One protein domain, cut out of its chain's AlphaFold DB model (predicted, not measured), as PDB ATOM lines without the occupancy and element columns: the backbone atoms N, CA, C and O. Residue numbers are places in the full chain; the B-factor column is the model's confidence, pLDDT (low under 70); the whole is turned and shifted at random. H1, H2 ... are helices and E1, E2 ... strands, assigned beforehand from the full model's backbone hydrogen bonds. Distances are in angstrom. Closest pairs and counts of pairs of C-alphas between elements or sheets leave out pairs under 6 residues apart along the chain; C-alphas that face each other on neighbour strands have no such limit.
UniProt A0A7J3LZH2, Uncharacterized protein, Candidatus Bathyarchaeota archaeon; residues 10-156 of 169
ATOM      1  N   TRP A  10     234.856 174.035 221.282       94.12
ATOM      2  CA  TRP A  10     235.653 174.368 222.469       94.12
ATOM      3  C   TRP A  10     236.539 175.603 222.280       94.12
ATOM      4  O   TRP A  10     236.912 176.251 223.260       94.12
ATOM      5  N   ALA A  11     236.856 175.975 221.034       94.06
ATOM      6  CA  ALA A  11     237.619 177.186 220.740       94.06
ATOM      7  C   ALA A  11     236.870 178.451 221.195       94.06
ATOM      8  O   ALA A  11     237.497 179.437 221.578       94.06
ATOM      9  N   TRP A  12     235.535 178.398 221.234       96.50
ATOM     10  CA  TRP A  12     234.683 179.501 221.669       96.50
ATOM     11  C   TRP A  12     234.656 179.702 223.176       96.50
ATOM     12  O   TRP A  12     234.065 180.676 223.618       96.50
ATOM     13  N   VAL A  13     235.254 178.812 223.972       96.44
ATOM     14  CA  VAL A  13     235.177 178.813 225.445       96.44
ATOM     15  C   VAL A  13     236.513 178.459 226.099       96.44
ATOM     16  O   VAL A  13     236.556 177.944 227.215       96.44
ATOM     17  N   GLN A  14     237.634 178.736 225.426       94.00
ATOM     18  CA  GLN A  14     238.963 178.433 225.968       94.00
ATOM     19  C   GLN A  14     239.232 179.120 227.312       94.00
ATOM     20  O   GLN A  14     239.884 178.538 228.165       94.00
ATOM     21  N   ASP A  15     238.717 180.325 227.540       94.25
ATOM     22  CA  ASP A  15     238.783 181.028 228.826       94.25
ATOM     23  C   ASP A  15     238.101 180.258 229.969       94.25
ATOM     24  O   ASP A  15     238.627 180.226 231.077       94.25
ATOM     25  N   ILE A  16     236.972 179.597 229.697       95.50
ATOM     26  CA  ILE A  16     236.290 178.730 230.668       95.50
ATOM     27  C   ILE A  16     237.098 177.448 230.868       95.50
ATOM     28  O   ILE A  16     237.384 177.064 231.998       95.50
ATOM     29  N   LEU A  17     237.509 176.804 229.774       94.75
ATOM     30  CA  LEU A  17     238.224 175.529 229.822       94.75
ATOM     31  C   LEU A  17     239.631 175.650 230.435       94.75
ATOM     32  O   LEU A  17     240.135 174.681 230.993       94.75
ATOM     33  N   ARG A  18     240.265 176.829 230.390       92.56
ATOM     34  CA  ARG A  18     241.562 177.100 231.042       92.56
ATOM     35  C   ARG A  18     241.485 177.116 232.567       92.56
ATOM     36  O   ARG A  18     242.512 176.901 233.201       92.56
ATOM     37  N   LYS A  19     240.300 177.329 233.146       93.62
ATOM     38  CA  LYS A  19     240.078 177.233 234.601       93.62
ATOM     39  C   LYS A  19     240.098 175.788 235.107       93.62
ATOM     40  O   LYS A  19     240.129 175.550 236.310       93.62
ATOM     41  N   ALA A  20     240.073 174.817 234.195       91.06
ATOM     42  CA  ALA A  20     240.105 173.410 234.541       91.06
ATOM     43  C   ALA A  20     241.350 173.059 235.370       91.06
ATOM     44  O   ALA A  20     242.483 173.244 234.919       91.06
ATOM     45  N   GLY A  21     241.136 172.551 236.583       87.62
ATOM     46  CA  GLY A  21     242.206 172.184 237.513       87.62
ATOM     47  C   GLY A  21     242.925 173.359 238.189       87.62
ATOM     48  O   GLY A  21     243.871 173.117 238.936       87.62
ATOM     49  N   SER A  22     242.500 174.615 237.977       90.62
ATOM     50  CA  SER A  22     243.034 175.770 238.727       90.62
ATOM     51  C   SER A  22     242.335 175.980 240.077       90.62
ATOM     52  O   SER A  22     242.827 176.724 240.924       90.62
ATOM     53  N   GLY A  23     241.191 175.320 240.291       91.94
ATOM     54  CA  GLY A  23     240.315 175.524 241.448       91.94
ATOM     55  C   GLY A  23     239.389 176.739 241.316       91.94
ATOM     56  O   GLY A  23     238.580 176.984 242.210       91.94
ATOM     57  N   GLU A  24     239.483 177.486 240.212       95.94
ATOM     58  CA  GLU A  24     238.579 178.591 239.912       95.94
ATOM     59  C   GLU A  24     237.184 178.102 239.525       95.94
ATOM     60  O   GLU A  24     236.993 177.071 238.878       95.94
ATOM     61  N   GLU A  25     236.189 178.908 239.875       96.69
ATOM     62  CA  GLU A  25     234.804 178.656 239.511       96.69
ATOM     63  C   GLU A  25     234.487 179.174 238.100       96.69
ATOM     64  O   GLU A  25     234.900 180.265 237.675       96.69
ATOM     65  N   VAL A  26     233.727 178.367 237.358       96.62
ATOM     66  CA  VAL A  26     233.157 178.727 236.051       96.62
ATOM     67  C   VAL A  26     231.759 179.337 236.196       96.62
ATOM     68  O   VAL A  26     231.348 180.135 235.359       96.62
ATOM     69  N   ALA A  27     231.073 179.019 237.295       95.75
ATOM     70  CA  ALA A  27     229.863 179.657 237.810       95.75
ATOM     71  C   ALA A  27     229.804 179.423 239.334       95.75
ATOM     72  O   ALA A  27     230.538 178.558 239.811       95.75
ATOM     73  N   PRO A  28     228.956 180.136 240.106       96.31
ATOM     74  CA  PRO A  28     228.879 179.957 241.556       96.31
ATOM     75  C   PRO A  28     228.722 178.484 241.958       96.31
ATOM     76  O   PRO A  28     227.721 177.850 241.628       96.31
ATOM     77  N   GLY A  29     229.728 177.943 242.650       95.75
ATOM     78  CA  GLY A  29     229.758 176.549 243.103       95.75
ATOM     79  C   GLY A  29     230.038 175.495 242.022       95.75
ATOM     80  O   GLY A  29     229.959 174.306 242.317       95.75
ATOM     81  N   VAL A  30     230.377 175.892 240.792       97.25
ATOM     82  CA  VAL A  30     230.682 174.974 239.685       97.25
ATOM     83  C   VAL A  30     232.132 175.141 239.247       97.25
ATOM     84  O   VAL A  30     232.566 176.241 238.895       97.25
ATOM     85  N   ARG A  31     232.875 174.033 239.233       97.62
ATOM     86  CA  ARG A  31     234.291 173.962 238.845       97.62
ATOM     87  C   ARG A  31     234.500 172.875 237.807       97.62
ATOM     88  O   ARG A  31     233.752 171.902 237.773       97.62
ATOM     89  N   ILE A  32     235.513 173.062 236.971       96.50
ATOM     90  CA  ILE A  32     236.030 172.003 236.108       96.50
ATOM     91  C   ILE A  32     237.301 171.499 236.785       96.50
ATOM     92  O   ILE A  32     238.229 172.274 237.017       96.50
ATOM     93  N   GLU A  33     237.330 170.226 237.151       95.19
ATOM     94  CA  GLU A  33     238.386 169.678 238.002       95.19
ATOM     95  C   GLU A  33     239.605 169.243 237.193       95.19
ATOM     96  O   GLU A  33     240.741 169.334 237.661       95.19
ATOM     97  N   THR A  34     239.386 168.789 235.961       91.81
ATOM     98  CA  THR A  34     240.422 168.163 235.144       91.81
ATOM     99  C   THR A  34     240.548 168.813 233.767       91.81
ATOM    100  O   THR A  34     239.547 169.210 233.171       91.81
ATOM    101  N   PRO A  35     241.782 168.972 233.242       88.75
ATOM    102  CA  PRO A  35     242.005 169.583 231.935       88.75
ATOM    103  C   PRO A  35     241.261 168.874 230.801       88.75
ATOM    104  O   PRO A  35     241.373 167.657 230.676       88.75
ATOM    105  N   PHE A  36     240.642 169.658 229.912       90.62
ATOM    106  CA  PHE A  36     239.919 169.153 228.742       90.62
ATOM    107  C   PHE A  36     240.801 168.294 227.807       90.62
ATOM    108  O   PHE A  36     241.841 168.761 227.308       90.62
ATOM    109  N   ILE A  37     240.375 167.049 227.563       89.19
ATOM    110  CA  ILE A  37     240.984 166.055 226.666       89.19
ATOM    111  C   ILE A  37     239.920 165.394 225.765       89.19
ATOM    112  O   ILE A  37     239.591 165.978 224.738       89.19
ATOM    113  N   HIS A  38     239.456 164.174 226.076       91.94
ATOM    114  CA  HIS A  38     238.641 163.349 225.175       91.94
ATOM    115  C   HIS A  38     237.774 162.361 225.955       91.94
ATOM    116  O   HIS A  38     238.292 161.519 226.694       91.94
ATOM    117  N   ALA A  39     236.461 162.453 225.752       93.81
ATOM    118  CA  ALA A  39     235.423 161.739 226.484       93.81
ATOM    119  C   ALA A  39     235.654 161.815 228.006       93.81
ATOM    120  O   ALA A  39     235.471 160.851 228.744       93.81
ATOM    121  N   ASP A  40     236.122 162.976 228.458       94.19
ATOM    122  CA  ASP A  40     236.515 163.261 229.829       94.19
ATOM    123  C   ASP A  40     235.372 163.940 230.595       94.19
ATOM    124  O   ASP A  40     234.207 163.881 230.194       94.19
ATOM    125  N   GLU A  41     235.709 164.596 231.704       96.00
ATOM    126  CA  GLU A  41     234.787 165.407 232.494       96.00
ATOM    127  C   GLU A  41     233.981 166.389 231.631       96.00
ATOM    128  O   GLU A  41     232.771 166.513 231.813       96.00
ATOM    129  N   VAL A  42     234.622 167.077 230.682       96.12
ATOM    130  CA  VAL A  42     234.011 168.166 229.911       96.12
ATOM    131  C   VAL A  42     233.051 167.626 228.856       96.12
ATOM    132  O   VAL A  42     231.886 168.028 228.837       96.12
ATOM    133  N   GLU A  43     233.498 166.707 227.994       96.88
ATOM    134  CA  GLU A  43     232.631 166.164 226.933       96.88
ATOM    135  C   GLU A  43     231.472 165.360 227.515       96.88
ATOM    136  O   GLU A  43     230.334 165.494 227.058       96.88
ATOM    137  N   THR A  44     231.731 164.594 228.577       97.75
ATOM    138  CA  THR A  44     230.679 163.841 229.262       97.75
ATOM    139  C   THR A  44     229.666 164.784 229.906       97.75
ATOM    140  O   THR A  44     228.469 164.561 229.759       97.75
ATOM    141  N   SER A  45     230.103 165.879 230.543       98.12
ATOM    142  CA  SER A  45     229.186 166.878 231.115       98.12
ATOM    143  C   SER A  45     228.275 167.501 230.055       98.12
ATOM    144  O   SER A  45     227.085 167.703 230.297       98.12
ATOM    145  N   ILE A  46     228.818 167.793 228.867       98.12
ATOM    146  CA  ILE A  46     228.062 168.351 227.737       98.12
ATOM    147  C   ILE A  46     227.000 167.365 227.252       98.12
ATOM    148  O   ILE A  46     225.839 167.751 227.107       98.12
ATOM    149  N   ILE A  47     227.371 166.101 227.024       98.19
ATOM    150  CA  ILE A  47     226.412 165.078 226.590       98.19
ATOM    151  C   ILE A  47     225.362 164.825 227.669       98.19
ATOM    152  O   ILE A  47     224.187 164.741 227.338       98.19
ATOM    153  N   TRP A  48     225.744 164.796 228.944       98.25
ATOM    154  CA  TRP A  48     224.795 164.633 230.045       98.25
ATOM    155  C   TRP A  48     223.751 165.750 230.074       98.25
ATOM    156  O   TRP A  48     222.566 165.493 230.263       98.25
ATOM    157  N   TYR A  49     224.164 166.991 229.827       98.44
ATOM    158  CA  TYR A  49     223.230 168.108 229.727       98.44
ATOM    159  C   TYR A  49     222.315 168.023 228.492       98.44
ATOM    160  O   TYR A  49     221.115 168.261 228.601       98.44
ATOM    161  N   LEU A  50     222.869 167.705 227.317       98.38
ATOM    162  CA  LEU A  50     222.137 167.737 226.044       98.38
ATOM    163  C   LEU A  50     221.245 166.513 225.811       98.38
ATOM    164  O   LEU A  50     220.185 166.623 225.200       98.38
ATOM    165  N   ALA A  51     221.708 165.346 226.241       98.12
ATOM    166  CA  ALA A  51     221.106 164.049 225.984       98.12
ATOM    167  C   ALA A  51     221.324 163.133 227.203       98.12
ATOM    168  O   ALA A  51     222.079 162.161 227.114       98.12
ATOM    169  N   PRO A  52     220.682 163.434 228.350       97.62
ATOM    170  CA  PRO A  52     220.892 162.704 229.603       97.62
ATOM    171  C   PRO A  52     220.635 161.199 229.468       97.62
ATOM    172  O   PRO A  52     221.346 160.407 230.075       97.62
ATOM    173  N   ASP A  53     219.699 160.798 228.606       97.94
ATOM    174  CA  ASP A  53     219.358 159.391 228.358       97.94
ATOM    175  C   ASP A  53     220.494 158.580 227.703       97.94
ATOM    176  O   ASP A  53     220.433 157.352 227.657       97.94
ATOM    177  N   LEU A  54     221.533 159.243 227.177       97.19
ATOM    178  CA  LEU A  54     222.723 158.589 226.620       97.19
ATOM    179  C   LEU A  54     223.822 158.355 227.667       97.19
ATOM    180  O   LEU A  54     224.849 157.755 227.342       97.19
ATOM    181  N   ILE A  55     223.629 158.824 228.903       97.44
ATOM    182  CA  ILE A  55     224.580 158.643 229.997       97.44
ATOM    183  C   ILE A  55     224.170 157.455 230.860       97.44
ATOM    184  O   ILE A  55     223.134 157.452 231.519       97.44
ATOM    185  N   ASP A  56     225.048 156.458 230.909       96.88
ATOM    186  CA  ASP A  56     224.992 155.393 231.904       96.88
ATOM    187  C   ASP A  56     225.763 155.843 233.152       96.88
ATOM    188  O   ASP A  56     226.991 155.734 233.216       96.88
ATOM    189  N   GLU A  57     225.047 156.394 234.135       95.75
ATOM    190  CA  GLU A  57     225.646 156.902 235.375       95.75
ATOM    191  C   GLU A  57     226.371 155.821 236.182       95.75
ATOM    192  O   GLU A  57     227.405 156.097 236.800       95.75
ATOM    193  N   GLU A  58     225.846 154.593 236.200       96.62
ATOM    194  CA  GLU A  58     226.453 153.493 236.950       96.62
ATOM    195  C   GLU A  58     227.813 153.150 236.341       96.62
ATOM    196  O   GLU A  58     228.834 153.111 237.042       96.62
ATOM    197  N   LYS A  59     227.846 152.976 235.017       95.38
ATOM    198  CA  LYS A  59     229.085 152.726 234.286       95.38
ATOM    199  C   LYS A  59     230.046 153.900 234.397       95.38
ATOM    200  O   LYS A  59     231.239 153.680 234.602       95.38
ATOM    201  N   LEU A  60     229.548 155.133 234.322       95.00
ATOM    202  CA  LEU A  60     230.363 156.335 234.449       95.00
ATOM    203  C   LEU A  60     231.076 156.391 235.804       95.00
ATOM    204  O   LEU A  60     232.287 156.593 235.856       95.00
ATOM    205  N   ARG A  61     230.360 156.140 236.905       94.06
ATOM    206  CA  ARG A  61     230.944 156.129 238.257       94.06
ATOM    207  C   ARG A  61     231.934 154.985 238.458       94.06
ATOM    208  O   ARG A  61     232.941 155.165 239.138       94.06
ATOM    209  N   LYS A  62     231.654 153.812 237.885       95.00
ATOM    210  CA  LYS A  62     232.486 152.612 238.038       95.00
ATOM    211  C   LYS A  62     233.744 152.642 237.172       95.00
ATOM    212  O   LYS A  62     234.793 152.152 237.587       95.00
ATOM    213  N   GLU A  63     233.631 153.151 235.950       94.50
ATOM    214  CA  GLU A  63     234.654 152.988 234.922       94.50
ATOM    215  C   GLU A  63     235.244 154.297 234.420       94.50
ATOM    216  O   GLU A  63     236.309 154.212 233.812       94.50
ATOM    217  N   GLY A  64     234.624 155.454 234.683       93.00
ATOM    218  CA  GLY A  64     234.914 156.770 234.095       93.00
ATOM    219  C   GLY A  64     236.201 157.450 234.553       93.00
ATOM    220  O   GLY A  64     236.282 158.670 234.549       93.00
ATOM    221  N   GLU A  65     237.210 156.682 234.941       93.81
ATOM    222  CA  GLU A  65     238.543 157.191 235.228       93.81
ATOM    223  C   GLU A  65     239.584 156.449 234.386       93.81
ATOM    224  O   GLU A  65     239.656 155.207 234.365       93.81
ATOM    225  N   TRP A  66     240.380 157.238 233.665       88.81
ATOM    226  CA  TRP A  66     241.524 156.785 232.894       88.81
ATOM    227  C   TRP A  66     242.590 157.881 232.818       88.81
ATOM    228  O   TRP A  66     242.335 158.995 232.369       88.81
ATOM    229  N   GLY A  67     243.810 157.563 233.249       84.88
ATOM    230  CA  GLY A  67     244.924 158.510 233.218       84.88
ATOM    231  C   GLY A  67     245.373 158.879 231.800       84.88
ATOM    232  O   GLY A  67     244.986 158.266 230.806       84.88
ATOM    233  N   VAL A  68     246.256 159.875 231.708       85.62
ATOM    234  CA  VAL A  68     246.832 160.321 230.432       85.62
ATOM    235  C   VAL A  68     248.241 159.763 230.271       85.62
ATOM    236  O   VAL A  68     249.111 160.028 231.101       85.62
ATOM    237  N   TYR A  69     248.497 159.062 229.170       87.56
ATOM    238  CA  TYR A  69     249.832 158.595 228.804       87.56
ATOM    239  C   TYR A  69     250.484 159.583 227.839       87.56
ATOM    240  O   TYR A  69     249.921 159.929 226.800       87.56
ATOM    241  N   ARG A  70     251.691 160.054 228.170       84.06
ATOM    242  CA  ARG A  70     252.409 161.041 227.354       84.06
ATOM    243  C   ARG A  70     253.862 160.626 227.141       84.06
ATOM    244  O   ARG A  70     254.506 160.222 228.107       84.06
ATOM    245  N   PRO A  71     254.402 160.789 225.920       87.25
ATOM    246  CA  PRO A  71     255.831 160.612 225.678       87.25
ATOM    247  C   PRO A  71     256.654 161.808 226.190       87.25
ATOM    248  O   PRO A  71     257.858 161.687 226.394       87.25
ATOM    249  N   LEU A  72     256.010 162.963 226.405       90.00
ATOM    250  CA  LEU A  72     256.637 164.209 226.842       90.00
ATOM    251  C   LEU A  72     255.933 164.781 228.087       90.00
ATOM    252  O   LEU A  72     254.717 164.618 228.233       90.00
ATOM    253  N   PRO A  73     256.661 165.490 228.972       89.06
ATOM    254  CA  PRO A  73     256.073 166.147 230.136       89.06
ATOM    255  C   PRO A  73     254.945 167.135 229.776       89.06
ATOM    256  O   PRO A  73     255.068 167.872 228.794       89.06
ATOM    257  N   PRO A  74     253.890 167.246 230.609       85.38
ATOM    258  CA  PRO A  74     252.717 168.075 230.314       85.38
ATOM    259  C   PRO A  74     253.015 169.579 230.239       85.38
ATOM    260  O   PRO A  74     252.263 170.304 229.601       85.38
ATOM    261  N   ARG A  75     254.125 170.050 230.825       89.19
ATOM    262  CA  ARG A  75     254.548 171.461 230.738       89.19
ATOM    263  C   ARG A  75     254.952 171.907 229.327       89.19
ATOM    264  O   ARG A  75     255.046 173.099 229.078       89.19
ATOM    265  N   TRP A  76     255.245 170.966 228.426       91.50
ATOM    266  CA  TRP A  76     255.716 171.279 227.073       91.50
ATOM    267  C   TRP A  76     254.631 171.145 226.006       91.50
ATOM    268  O   TRP A  76     254.721 171.795 224.971       91.50
ATOM    269  N   VAL A  77     253.619 170.309 226.244       89.31
ATOM    270  CA  VAL A  77     252.631 169.935 225.227       89.31
ATOM    271  C   VAL A  77     251.221 170.203 225.730       89.31
ATOM    272  O   VAL A  77     250.833 169.803 226.834       89.31
ATOM    273  N   ASN A  78     250.426 170.846 224.884       88.00
ATOM    274  CA  ASN A  78     248.989 170.991 225.054       88.00
ATOM    275  C   ASN A  78     248.239 169.656 225.203       88.00
ATOM    276  O   ASN A  78     248.771 168.558 225.030       88.00
ATOM    277  N   THR A  79     246.984 169.745 225.631       80.81
ATOM    278  CA  THR A  79     246.037 168.620 225.606       80.81
ATOM    279  C   THR A  79     245.236 168.627 224.302       80.81
ATOM    280  O   THR A  79     245.398 169.547 223.503       80.81
ATOM    281  N   ALA A  80     244.384 167.617 224.072       73.31
ATOM    282  CA  ALA A  80     243.662 167.423 222.807       73.31
ATOM    283  C   ALA A  80     242.886 168.669 222.320       73.31
ATOM    284  O   ALA A  80     242.775 168.890 221.117       73.31
ATOM    285  N   GLY A  81     242.433 169.539 223.232       78.56
ATOM    286  CA  GLY A  81     241.751 170.791 222.888       78.56
ATOM    287  C   GLY A  81     242.648 171.995 222.551       78.56
ATOM    288  O   GLY A  81     242.116 173.038 222.180       78.56
ATOM    289  N   ASN A  82     243.978 171.896 222.703       86.38
ATOM    290  CA  ASN A  82     244.941 173.009 222.562       86.38
ATOM    291  C   ASN A  82     244.531 174.283 223.311       86.38
ATOM    292  O   ASN A  82     244.691 175.407 222.842       86.38
ATOM    293  N   VAL A  83     243.945 174.081 224.488       85.81
ATOM    294  CA  VAL A  83     243.336 175.147 225.281       85.81
ATOM    295  C   VAL A  83     244.387 175.950 226.055       85.81
ATOM    296  O   VAL A  83     244.144 177.113 226.366       85.81
ATOM    297  N   PHE A  84     245.556 175.382 226.352       81.56
ATOM    298  CA  PHE A  84     246.549 175.948 227.268       81.56
ATOM    299  C   PHE A  84     247.681 176.648 226.496       81.56
ATOM    300  O   PHE A  84     248.639 176.036 226.024       81.56
ATOM    301  N   THR A  85     247.559 177.966 226.330       76.75
ATOM    302  CA  THR A  85     248.464 178.779 225.492       76.75
ATOM    303  C   THR A  85     249.848 179.022 226.094       76.75
ATOM    304  O   THR A  85     250.704 179.597 225.434       76.75
ATOM    305  N   ASP A  86     250.082 178.609 227.336       84.94
ATOM    306  CA  ASP A  86     251.370 178.693 228.034       84.94
ATOM    307  C   ASP A  86     252.361 177.592 227.613       84.94
ATOM    308  O   ASP A  86     253.491 177.546 228.104       84.94
ATOM    309  N   ARG A  87     251.959 176.706 226.693       87.88
ATOM    310  CA  ARG A  87     252.752 175.557 226.247       87.88
ATOM    311  C   ARG A  87     253.248 175.743 224.811       87.88
ATOM    312  O   ARG A  87     252.473 176.173 223.959       87.88
ATOM    313  N   PRO A  88     254.509 175.376 224.513       91.44
ATOM    314  CA  PRO A  88     255.108 175.620 223.201       91.44
ATOM    315  C   PRO A  88     254.610 174.702 222.075       91.44
ATOM    316  O   PRO A  88     254.746 175.080 220.916       91.44
ATOM    317  N   PHE A  89     254.058 173.519 222.376       91.75
ATOM    318  CA  PHE A  89     253.604 172.558 221.358       91.75
ATOM    319  C   PHE A  89     252.104 172.266 221.461       91.75
ATOM    320  O   PHE A  89     251.594 172.038 222.565       91.75
ATOM    321  N   ASN A  90     251.406 172.207 220.320       90.25
ATOM    322  CA  ASN A  90     250.047 171.670 220.243       90.25
ATOM    323  C   ASN A  90     250.060 170.140 220.313       90.25
ATOM    324  O   ASN A  90     251.063 169.494 220.016       90.25
ATOM    325  N   TRP A  91     248.923 169.546 220.673       86.38
ATOM    326  CA  TRP A  91     248.752 168.093 220.704       86.38
ATOM    327  C   TRP A  91     249.077 167.432 219.357       86.38
ATOM    328  O   TRP A  91     249.721 166.389 219.330       86.38
ATOM    329  N   TYR A  92     248.685 168.059 218.244       86.38
ATOM    330  CA  TYR A  92     248.937 167.545 216.893       86.38
ATOM    331  C   TYR A  92     250.364 167.808 216.376       86.38
ATOM    332  O   TYR A  92     250.716 167.299 215.315       86.38
ATOM    333  N   ASP A  93     251.189 168.565 217.109       90.56
ATOM    334  CA  ASP A  93     252.576 168.865 216.714       90.56
ATOM    335  C   ASP A  93     253.563 167.767 217.150       90.56
ATOM    336  O   ASP A  93     254.738 167.788 216.782       90.56
ATOM    337  N   VAL A  94     253.112 166.801 217.955       88.75
ATOM    338  CA  VAL A  94     253.943 165.731 218.516       88.75
ATOM    339  C   VAL A  94     253.366 164.360 218.208       88.75
ATOM    340  O   VAL A  94     252.158 164.140 218.230       88.75
ATOM    341  N   SER A  95     254.251 163.397 217.948       87.44
ATOM    342  CA  SER A  95     253.850 161.999 217.800       87.44
ATOM    343  C   SER A  95     253.238 161.478 219.102       87.44
ATOM    344  O   SER A  95     253.861 161.547 220.164       87.44
ATOM    345  N   ALA A  96     252.019 160.948 219.011       83.44
ATOM    346  CA  ALA A  96     251.299 160.383 220.142       83.44
ATOM    347  C   ALA A  96     251.638 158.899 220.353       83.44
ATOM    348  O   ALA A  96     252.062 158.190 219.439       83.44
ATOM    349  N   LEU A  97     251.434 158.428 221.584       88.12
ATOM    350  CA  LEU A  97     251.514 157.005 221.898       88.12
ATOM    351  C   LEU A  97     250.316 156.257 221.274       88.12
ATOM    352  O   LEU A  97     249.218 156.811 221.257       88.12
ATOM    353  N   PRO A  98     250.480 155.004 220.803       89.62
ATOM    354  CA  PRO A  98     249.394 154.252 220.171       89.62
ATOM    355  C   PRO A  98     248.180 154.052 221.091       89.62
ATOM    356  O   PRO A  98     248.256 153.325 222.085       89.62
ATOM    357  N   GLU A  99     247.036 154.643 220.738       88.25
ATOM    358  CA  GLU A  99     245.851 154.649 221.607       88.25
ATOM    359  C   GLU A  99     245.314 153.251 221.911       88.25
ATOM    360  O   GLU A  99     244.960 152.961 223.050       88.25
ATOM    361  N   PHE A 100     245.355 152.341 220.934       87.62
ATOM    362  CA  PHE A 100     244.938 150.948 221.124       87.62
ATOM    363  C   PHE A 100     245.671 150.252 222.287       87.62
ATOM    364  O   PHE A 100     245.109 149.384 222.955       87.62
ATOM    365  N   TYR A 101     246.927 150.631 222.547       90.19
ATOM    366  CA  TYR A 101     247.716 150.047 223.630       90.19
ATOM    367  C   TYR A 101     247.438 150.723 224.980       90.19
ATOM    368  O   TYR A 101     247.288 150.032 225.991       90.19
ATOM    369  N   TYR A 102     247.354 152.057 224.993       90.56
ATOM    370  CA  TYR A 102     247.330 152.864 226.221       90.56
ATOM    371  C   TYR A 102     245.930 153.294 226.685       90.56
ATOM    372  O   TYR A 102     245.759 153.605 227.861       90.56
ATOM    373  N   TYR A 103     244.925 153.286 225.810       90.81
ATOM    374  CA  TYR A 103     243.577 153.813 226.060       90.81
ATOM    375  C   TYR A 103     242.494 152.769 225.756       90.81
ATOM    376  O   TYR A 103     241.577 152.990 224.970       90.81
ATOM    377  N   ARG A 104     242.573 151.600 226.408       88.00
ATOM    378  CA  ARG A 104     241.679 150.452 226.141       88.00
ATOM    379  C   ARG A 104     240.190 150.721 226.373       88.00
ATOM    380  O   ARG A 104     239.365 149.994 225.832       88.00
ATOM    381  N   LYS A 105     239.850 151.723 227.188       89.88
ATOM    382  CA  LYS A 105     238.460 152.119 227.451       89.88
ATOM    383  C   LYS A 105     237.897 153.105 226.417       89.88
ATOM    384  O   LYS A 105     236.708 153.391 226.463       89.88
ATOM    385  N   GLY A 106     238.727 153.621 225.507       88.88
ATOM    386  CA  GLY A 106     238.314 154.561 224.461       88.88
ATOM    387  C   GLY A 106     238.112 156.012 224.917       88.88
ATOM    388  O   GLY A 106     237.821 156.850 224.078       88.88
ATOM    389  N   PHE A 107     238.292 156.323 226.203       90.94
ATOM    390  CA  PHE A 107     238.282 157.692 226.728       90.94
ATOM    391  C   PHE A 107     239.586 158.005 227.470       90.94
ATOM    392  O   PHE A 107     240.315 157.097 227.887       90.94
ATOM    393  N   VAL A 108     239.880 159.296 227.637       91.56
ATOM    394  CA  VAL A 108     241.103 159.790 228.279       91.56
ATOM    395  C   VAL A 108     240.750 160.913 229.250       91.56
ATOM    396  O   VAL A 108     240.473 162.033 228.830       91.56
ATOM    397  N   GLY A 109     240.813 160.632 230.552       91.88
ATOM    398  CA  GLY A 109     240.517 161.593 231.613       91.88
ATOM    399  C   GLY A 109     239.560 161.046 232.671       91.88
ATOM    400  O   GLY A 109     239.491 159.843 232.922       91.88
ATOM    401  N   TYR A 110     238.830 161.958 233.308       95.00
ATOM    402  CA  TYR A 110     238.027 161.697 234.505       95.00
ATOM    403  C   TYR A 110     236.547 161.979 234.233       95.00
ATOM    404  O   TYR A 110     235.949 162.905 234.775       95.00
ATOM    405  N   ALA A 111     235.951 161.186 233.345       96.25
ATOM    406  CA  ALA A 111     234.532 161.268 233.007       96.25
ATOM    407  C   ALA A 111     233.619 161.104 234.241       96.25
ATOM    408  O   ALA A 111     232.549 161.701 234.301       96.25
ATOM    409  N   ASN A 112     234.053 160.362 235.264       96.56
ATOM    410  CA  ASN A 112     233.345 160.214 236.540       96.56
ATOM    411  C   ASN A 112     233.145 161.530 237.319       96.56
ATOM    412  O   ASN A 112     232.311 161.566 238.221       96.56
ATOM    413  N   LEU A 113     233.881 162.594 236.979       96.75
ATOM    414  CA  LEU A 113     233.721 163.939 237.545       96.75
ATOM    415  C   LEU A 113     232.719 164.806 236.773       96.75
ATOM    416  O   LEU A 113     232.527 165.977 237.119       96.75
ATOM    417  N   ALA A 114     232.119 164.274 235.709       97.44
ATOM    418  CA  ALA A 114     231.164 165.005 234.898       97.44
ATOM    419  C   ALA A 114     229.903 165.375 235.686       97.44
ATOM    420  O   ALA A 114     229.456 164.643 236.565       97.44
ATOM    421  N   ASP A 115     229.329 166.522 235.334       97.50
ATOM    422  CA  ASP A 115     228.103 167.035 235.933       97.50
ATOM    423  C   ASP A 115     227.328 167.862 234.888       97.50
ATOM    424  O   ASP A 115     227.925 168.708 234.206       97.50
ATOM    425  N   PRO A 116     226.005 167.669 234.738       97.94
ATOM    426  CA  PRO A 116     225.221 168.385 233.733       97.94
ATOM    427  C   PRO A 116     225.234 169.915 233.914       97.94
ATOM    428  O   PRO A 116     225.090 170.644 232.931       97.94
ATOM    429  N   ALA A 117     225.459 170.446 235.122       98.19
ATOM    430  CA  ALA A 117     225.601 171.884 235.344       98.19
ATOM    431  C   ALA A 117     226.852 172.450 234.654       98.19
ATOM    432  O   ALA A 117     226.795 173.543 234.083       98.19
ATOM    433  N   LYS A 118     227.962 171.697 234.634       98.31
ATOM    434  CA  LYS A 118     229.181 172.070 233.890       98.31
ATOM    435  C   LYS A 118     228.884 172.117 232.392       98.31
ATOM    436  O   LYS A 118     229.226 173.092 231.723       98.31
ATOM    437  N   GLY A 119     228.188 171.096 231.887       98.19
ATOM    438  CA  GLY A 119     227.779 170.998 230.487       98.19
ATOM    439  C   GLY A 119     226.914 172.173 230.049       98.19
ATOM    440  O   GLY A 119     227.203 172.804 229.034       98.19
ATOM    441  N   ARG A 120     225.911 172.525 230.860       98.56
ATOM    442  CA  ARG A 120     225.031 173.673 230.622       98.56
ATOM    443  C   ARG A 120     225.806 174.976 230.437       98.56
ATOM    444  O   ARG A 120     225.603 175.656 229.437       98.56
ATOM    445  N   ILE A 121     226.702 175.309 231.373       98.38
ATOM    446  CA  ILE A 121     227.491 176.557 231.338       98.38
ATOM    447  C   ILE A 121     228.297 176.653 230.043       98.38
ATOM    448  O   ILE A 121     228.340 177.703 229.401       98.38
ATOM    449  N   ILE A 122     228.930 175.545 229.659       98.06
ATOM    450  CA  ILE A 122     229.762 175.476 228.463       98.06
ATOM    451  C   ILE A 122     228.901 175.642 227.207       98.06
ATOM    452  O   ILE A 122     229.188 176.511 226.385       98.06
ATOM    453  N   VAL A 123     227.828 174.857 227.074       98.56
ATOM    454  CA  VAL A 123     226.937 174.887 225.905       98.56
ATOM    455  C   VAL A 123     226.297 176.261 225.726       98.56
ATOM    456  O   VAL A 123     226.359 176.818 224.630       98.56
ATOM    457  N   GLU A 124     225.722 176.832 226.788       98.56
ATOM    458  CA  GLU A 124     225.083 178.149 226.729       98.56
ATOM    459  C   GLU A 124     226.085 179.223 226.284       98.56
ATOM    460  O   GLU A 124     225.775 180.014 225.390       98.56
ATOM    461  N   LYS A 125     227.317 179.207 226.815       98.56
ATOM    462  CA  LYS A 125     228.337 180.194 226.435       98.56
ATOM    463  C   LYS A 125     228.835 180.020 225.000       98.56
ATOM    464  O   LYS A 125     229.076 181.019 224.320       98.56
ATOM    465  N   VAL A 126     228.991 178.781 224.528       98.50
ATOM    466  CA  VAL A 126     229.338 178.504 223.124       98.50
ATOM    467  C   VAL A 126     228.257 179.068 222.204       98.50
ATOM    468  O   VAL A 126     228.581 179.807 221.277       98.50
ATOM    469  N   ILE A 127     226.984 178.757 222.471       98.50
ATOM    470  CA  ILE A 127     225.858 179.219 221.648       98.50
ATOM    471  C   ILE A 127     225.792 180.747 221.642       98.50
ATOM    472  O   ILE A 127     225.700 181.335 220.569       98.50
ATOM    473  N   GLU A 128     225.897 181.391 222.807       98.56
ATOM    474  CA  GLU A 128     225.910 182.853 222.938       98.56
ATOM    475  C   GLU A 128     226.967 183.496 222.030       98.56
ATOM    476  O   GLU A 128     226.637 184.354 221.211       98.56
ATOM    477  N   ARG A 129     228.222 183.035 222.115       98.38
ATOM    478  CA  ARG A 129     229.343 183.608 221.355       98.38
ATOM    479  C   ARG A 129     229.259 183.310 219.858       98.38
ATOM    480  O   ARG A 129     229.581 184.170 219.040       98.38
ATOM    481  N   VAL A 130     228.799 182.115 219.481       97.94
ATOM    482  CA  VAL A 130     228.576 181.764 218.070       97.94
ATOM    483  C   VAL A 130     227.459 182.621 217.477       97.94
ATOM    484  O   VAL A 130     227.613 183.135 216.370       97.94
ATOM    485  N   VAL A 131     226.355 182.821 218.202       98.19
ATOM    486  CA  VAL A 131     225.251 183.690 217.767       98.19
ATOM    487  C   VAL A 131     225.724 185.134 217.633       98.19
ATOM    488  O   VAL A 131     225.469 185.754 216.602       98.19
ATOM    489  N   GLU A 132     226.460 185.659 218.616       97.81
ATOM    490  CA  GLU A 132     227.052 187.000 218.556       97.81
ATOM    491  C   GLU A 132     227.911 187.178 217.296       97.81
ATOM    492  O   GLU A 132     227.735 188.144 216.546       97.81
ATOM    493  N   PHE A 133     228.790 186.212 217.020       95.62
ATOM    494  CA  PHE A 133     229.664 186.231 215.853       95.62
ATOM    495  C   PHE A 133     228.897 186.144 214.530       95.62
ATOM    496  O   PHE A 133     229.180 186.899 213.599       95.62
ATOM    497  N   VAL A 134     227.904 185.257 214.432       94.44
ATOM    498  CA  VAL A 134     227.065 185.117 213.231       94.44
ATOM    499  C   VAL A 134     226.265 186.395 212.974       94.44
ATOM    500  O   VAL A 134     226.167 186.850 211.833       94.44
ATOM    501  N   GLU A 135     225.728 187.017 214.019       95.69
ATOM    502  CA  GLU A 135     225.013 188.284 213.893       95.69
ATOM    503  C   GLU A 135     225.949 189.433 213.499       95.69
ATOM    504  O   GLU A 135     225.593 190.264 212.661       95.69
ATOM    505  N   TRP A 136     227.178 189.458 214.018       93.81
ATOM    506  CA  TRP A 136     228.207 190.379 213.541       93.81
ATOM    507  C   TRP A 136     228.561 190.136 212.067       93.81
ATOM    508  O   TRP A 136     228.607 191.096 211.298       93.81
ATOM    509  N   LEU A 137     228.721 188.880 211.631       90.88
ATOM    510  CA  LEU A 137     228.993 188.539 210.230       90.88
ATOM    511  C   LEU A 137     227.890 189.053 209.302       90.88
ATOM    512  O   LEU A 137     228.191 189.681 208.290       90.88
ATOM    513  N   LYS A 138     226.618 188.842 209.663       90.00
ATOM    514  CA  LYS A 138     225.458 189.297 208.877       90.00
ATOM    515  C   LYS A 138     225.402 190.822 208.753       90.00
ATOM    516  O   LYS A 138     225.020 191.328 207.698       90.00
ATOM    517  N   ARG A 139     225.789 191.556 209.804       91.44
ATOM    518  CA  ARG A 139     225.867 193.029 209.786       91.44
ATOM    519  C   ARG A 139     227.055 193.541 208.969       91.44
ATOM    520  O   ARG A 139     226.900 194.485 208.198       91.44
ATOM    521  N   SER A 140     228.222 192.924 209.132       89.06
ATOM    522  CA  SER A 140     229.472 193.329 208.474       89.06
ATOM    523  C   SER A 140     229.480 192.990 206.980       89.06
ATOM    524  O   SER A 140     229.966 193.772 206.156       89.06
ATOM    525  N   TYR A 141     228.897 191.845 206.622       87.62
ATOM    526  CA  TYR A 141     228.883 191.280 205.276       87.62
ATOM    527  C   TYR A 141     227.450 190.864 204.888       87.62
ATOM    528  O   TYR A 141     227.132 189.673 204.855       87.62
ATOM    529  N   PRO A 142     226.552 191.834 204.615       87.44
ATOM    530  CA  PRO A 142     225.196 191.541 204.157       87.44
ATOM    531  C   PRO A 142     225.202 190.798 202.815       87.44
ATOM    532  O   PRO A 142     226.195 190.802 202.085       87.44
ATOM    533  N   ALA A 143     224.071 190.184 202.464       86.75
ATOM    534  CA  ALA A 143     223.928 189.427 201.222       86.75
ATOM    535  C   ALA A 143     224.409 190.232 199.996       86.75
ATOM    536  O   ALA A 143     224.023 191.383 199.798       86.75
ATOM    537  N   GLY A 144     225.273 189.616 199.185       85.38
ATOM    538  CA  GLY A 144     225.908 190.253 198.025       85.38
ATOM    539  C   GLY A 144     227.216 190.997 198.325       85.38
ATOM    540  O   GLY A 144     227.911 191.377 197.386       85.38
ATOM    541  N   ARG A 145     227.605 191.161 199.598       83.25
ATOM    542  CA  ARG A 145     228.884 191.766 199.996       83.25
ATOM    543  C   ARG A 145     229.854 190.703 200.506       83.25
ATOM    544  O   ARG A 145     229.626 190.090 201.542       83.25
ATOM    545  N   ILE A 146     230.962 190.513 199.796       78.62
ATOM    546  CA  ILE A 146     232.012 189.554 200.168       78.62
ATOM    547  C   ILE A 146     233.113 190.306 200.940       78.62
ATOM    548  O   ILE A 146     233.467 191.417 200.531       78.62
ATOM    549  N   PRO A 147     233.663 189.745 202.035       80.00
ATOM    550  CA  PRO A 147     234.851 190.298 202.678       80.00
ATOM    551  C   PRO A 147     236.002 190.450 201.677       80.00
ATOM    552  O   PRO A 147     236.209 189.581 200.830       80.00
ATOM    553  N   ARG A 148     236.778 191.535 201.781       78.75
ATOM    554  CA  ARG A 148     237.966 191.743 200.944       78.75
ATOM    555  C   ARG A 148     239.097 190.833 201.429       78.75
ATOM    556  O   ARG A 148     239.887 191.228 202.277       78.75
ATOM    557  N   THR A 149     239.141 189.603 200.921       77.81
ATOM    558  CA  THR A 149     240.149 188.588 201.288       77.81
ATOM    559  C   THR A 149     241.294 188.479 200.277       77.81
ATOM    560  O   THR A 149     242.021 187.490 200.285       77.81
ATOM    561  N   TRP A 150     241.422 189.436 199.357       76.25
ATOM    562  CA  TRP A 150     242.434 189.442 198.302       76.25
ATOM    563  C   TRP A 150     243.083 190.821 198.181       76.25
ATOM    564  O   TRP A 150     242.505 191.829 198.596       76.25
ATOM    565  N   ILE A 151     244.288 190.827 197.614       76.25
ATOM    566  CA  ILE A 151     245.027 192.034 197.245       76.25
ATOM    567  C   ILE A 151     244.791 192.328 195.764       76.25
ATOM    568  O   ILE A 151     244.704 191.400 194.959       76.25
ATOM    569  N   GLU A 152     244.683 193.604 195.409       76.81
ATOM    570  CA  GLU A 152     244.725 194.019 194.003       76.81
ATOM    571  C   GLU A 152     246.178 194.067 193.507       76.81
ATOM    572  O   GLU A 152     247.118 194.146 194.306       76.81
ATOM    573  N   PHE A 153     246.390 194.025 192.189       78.19
ATOM    574  CA  PHE A 153     247.742 194.039 191.616       78.19
ATOM    575  C   PHE A 153     248.539 195.281 192.050       78.19
ATOM    576  O   PHE A 153     249.735 195.212 192.318       78.19
ATOM    577  N   GLU A 154     247.858 196.413 192.205       73.88
ATOM    578  CA  GLU A 154     248.429 197.682 192.653       73.88
ATOM    579  C   GLU A 154     248.828 197.683 194.139       73.88
ATOM    580  O   GLU A 154     249.536 198.590 194.573       73.88
ATOM    581  N   GLU A 155     248.381 196.696 194.920       75.25
ATOM    582  CA  GLU A 155     248.694 196.525 196.346       75.25
ATOM    583  C   GLU A 155     249.813 195.497 196.590       75.25
ATOM    584  O   GLU A 155     250.230 195.309 197.731       75.25
ATOM    585  N   LEU A 156     250.349 194.854 195.539       75.25
ATOM    586  CA  LEU A 156     251.481 193.922 195.666       75.25
ATOM    587  C   LEU A 156     252.770 194.590 196.170       75.25
ATOM    588  O   LEU A 156     253.663 193.902 196.660       75.25
TER     589      LEU A 156
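Overview. This is residues 10 to 156 of the 169 residues of an uncharacterized protein of Candidatus Bathyarchaeota archaeon (UniProt A0A7J3LZH2). Little regular structure: a body of loops and short helices, from which the far part of one long helix, H5, sticks out with residues 131 to 136 and 138 to 140, followed by a tail. H2 packs crosswise on H5's residues 116 to 123. The 147 printed residues hold H1, E1, H2, H3, H4, H5, mostly helix, with 57 in named elements; loose, radius of gyration of the C-alphas 19.2 A, spans 63 by 35 by 28 A.

Along the chain. H5, residues 116 to 140, runs 35.8 A from C-alpha 116 at (225.221, 168.385, 233.733) to C-alpha 140 at (229.472, 193.329, 208.474). H2 is residues 41 to 50, H1 10 to 17, E1 25 to 27, H3 57 to 63, H4 99 to 102.

Arrangement. H2 touches H5, about perpendicular at 77 degrees; closest C-alphas Ile 46 and Gly 119, 3.8 A. H1 touches H5's residues 122 to 130 alone; closest C-alphas Trp 12 and Val 126, 5.6 A. H3 and H4 touch no helix. E1 pairs with no named strand. Every O i to N i+4 pair is within hydrogen-bond range in H2, H3 and H5, 2 of 4 in H1; H4 is too short.

Size, cuts and confidence. The printed part has no cut. The link H3 to H4, 35 residues, is long. No printed residue is under 70 in pLDDT.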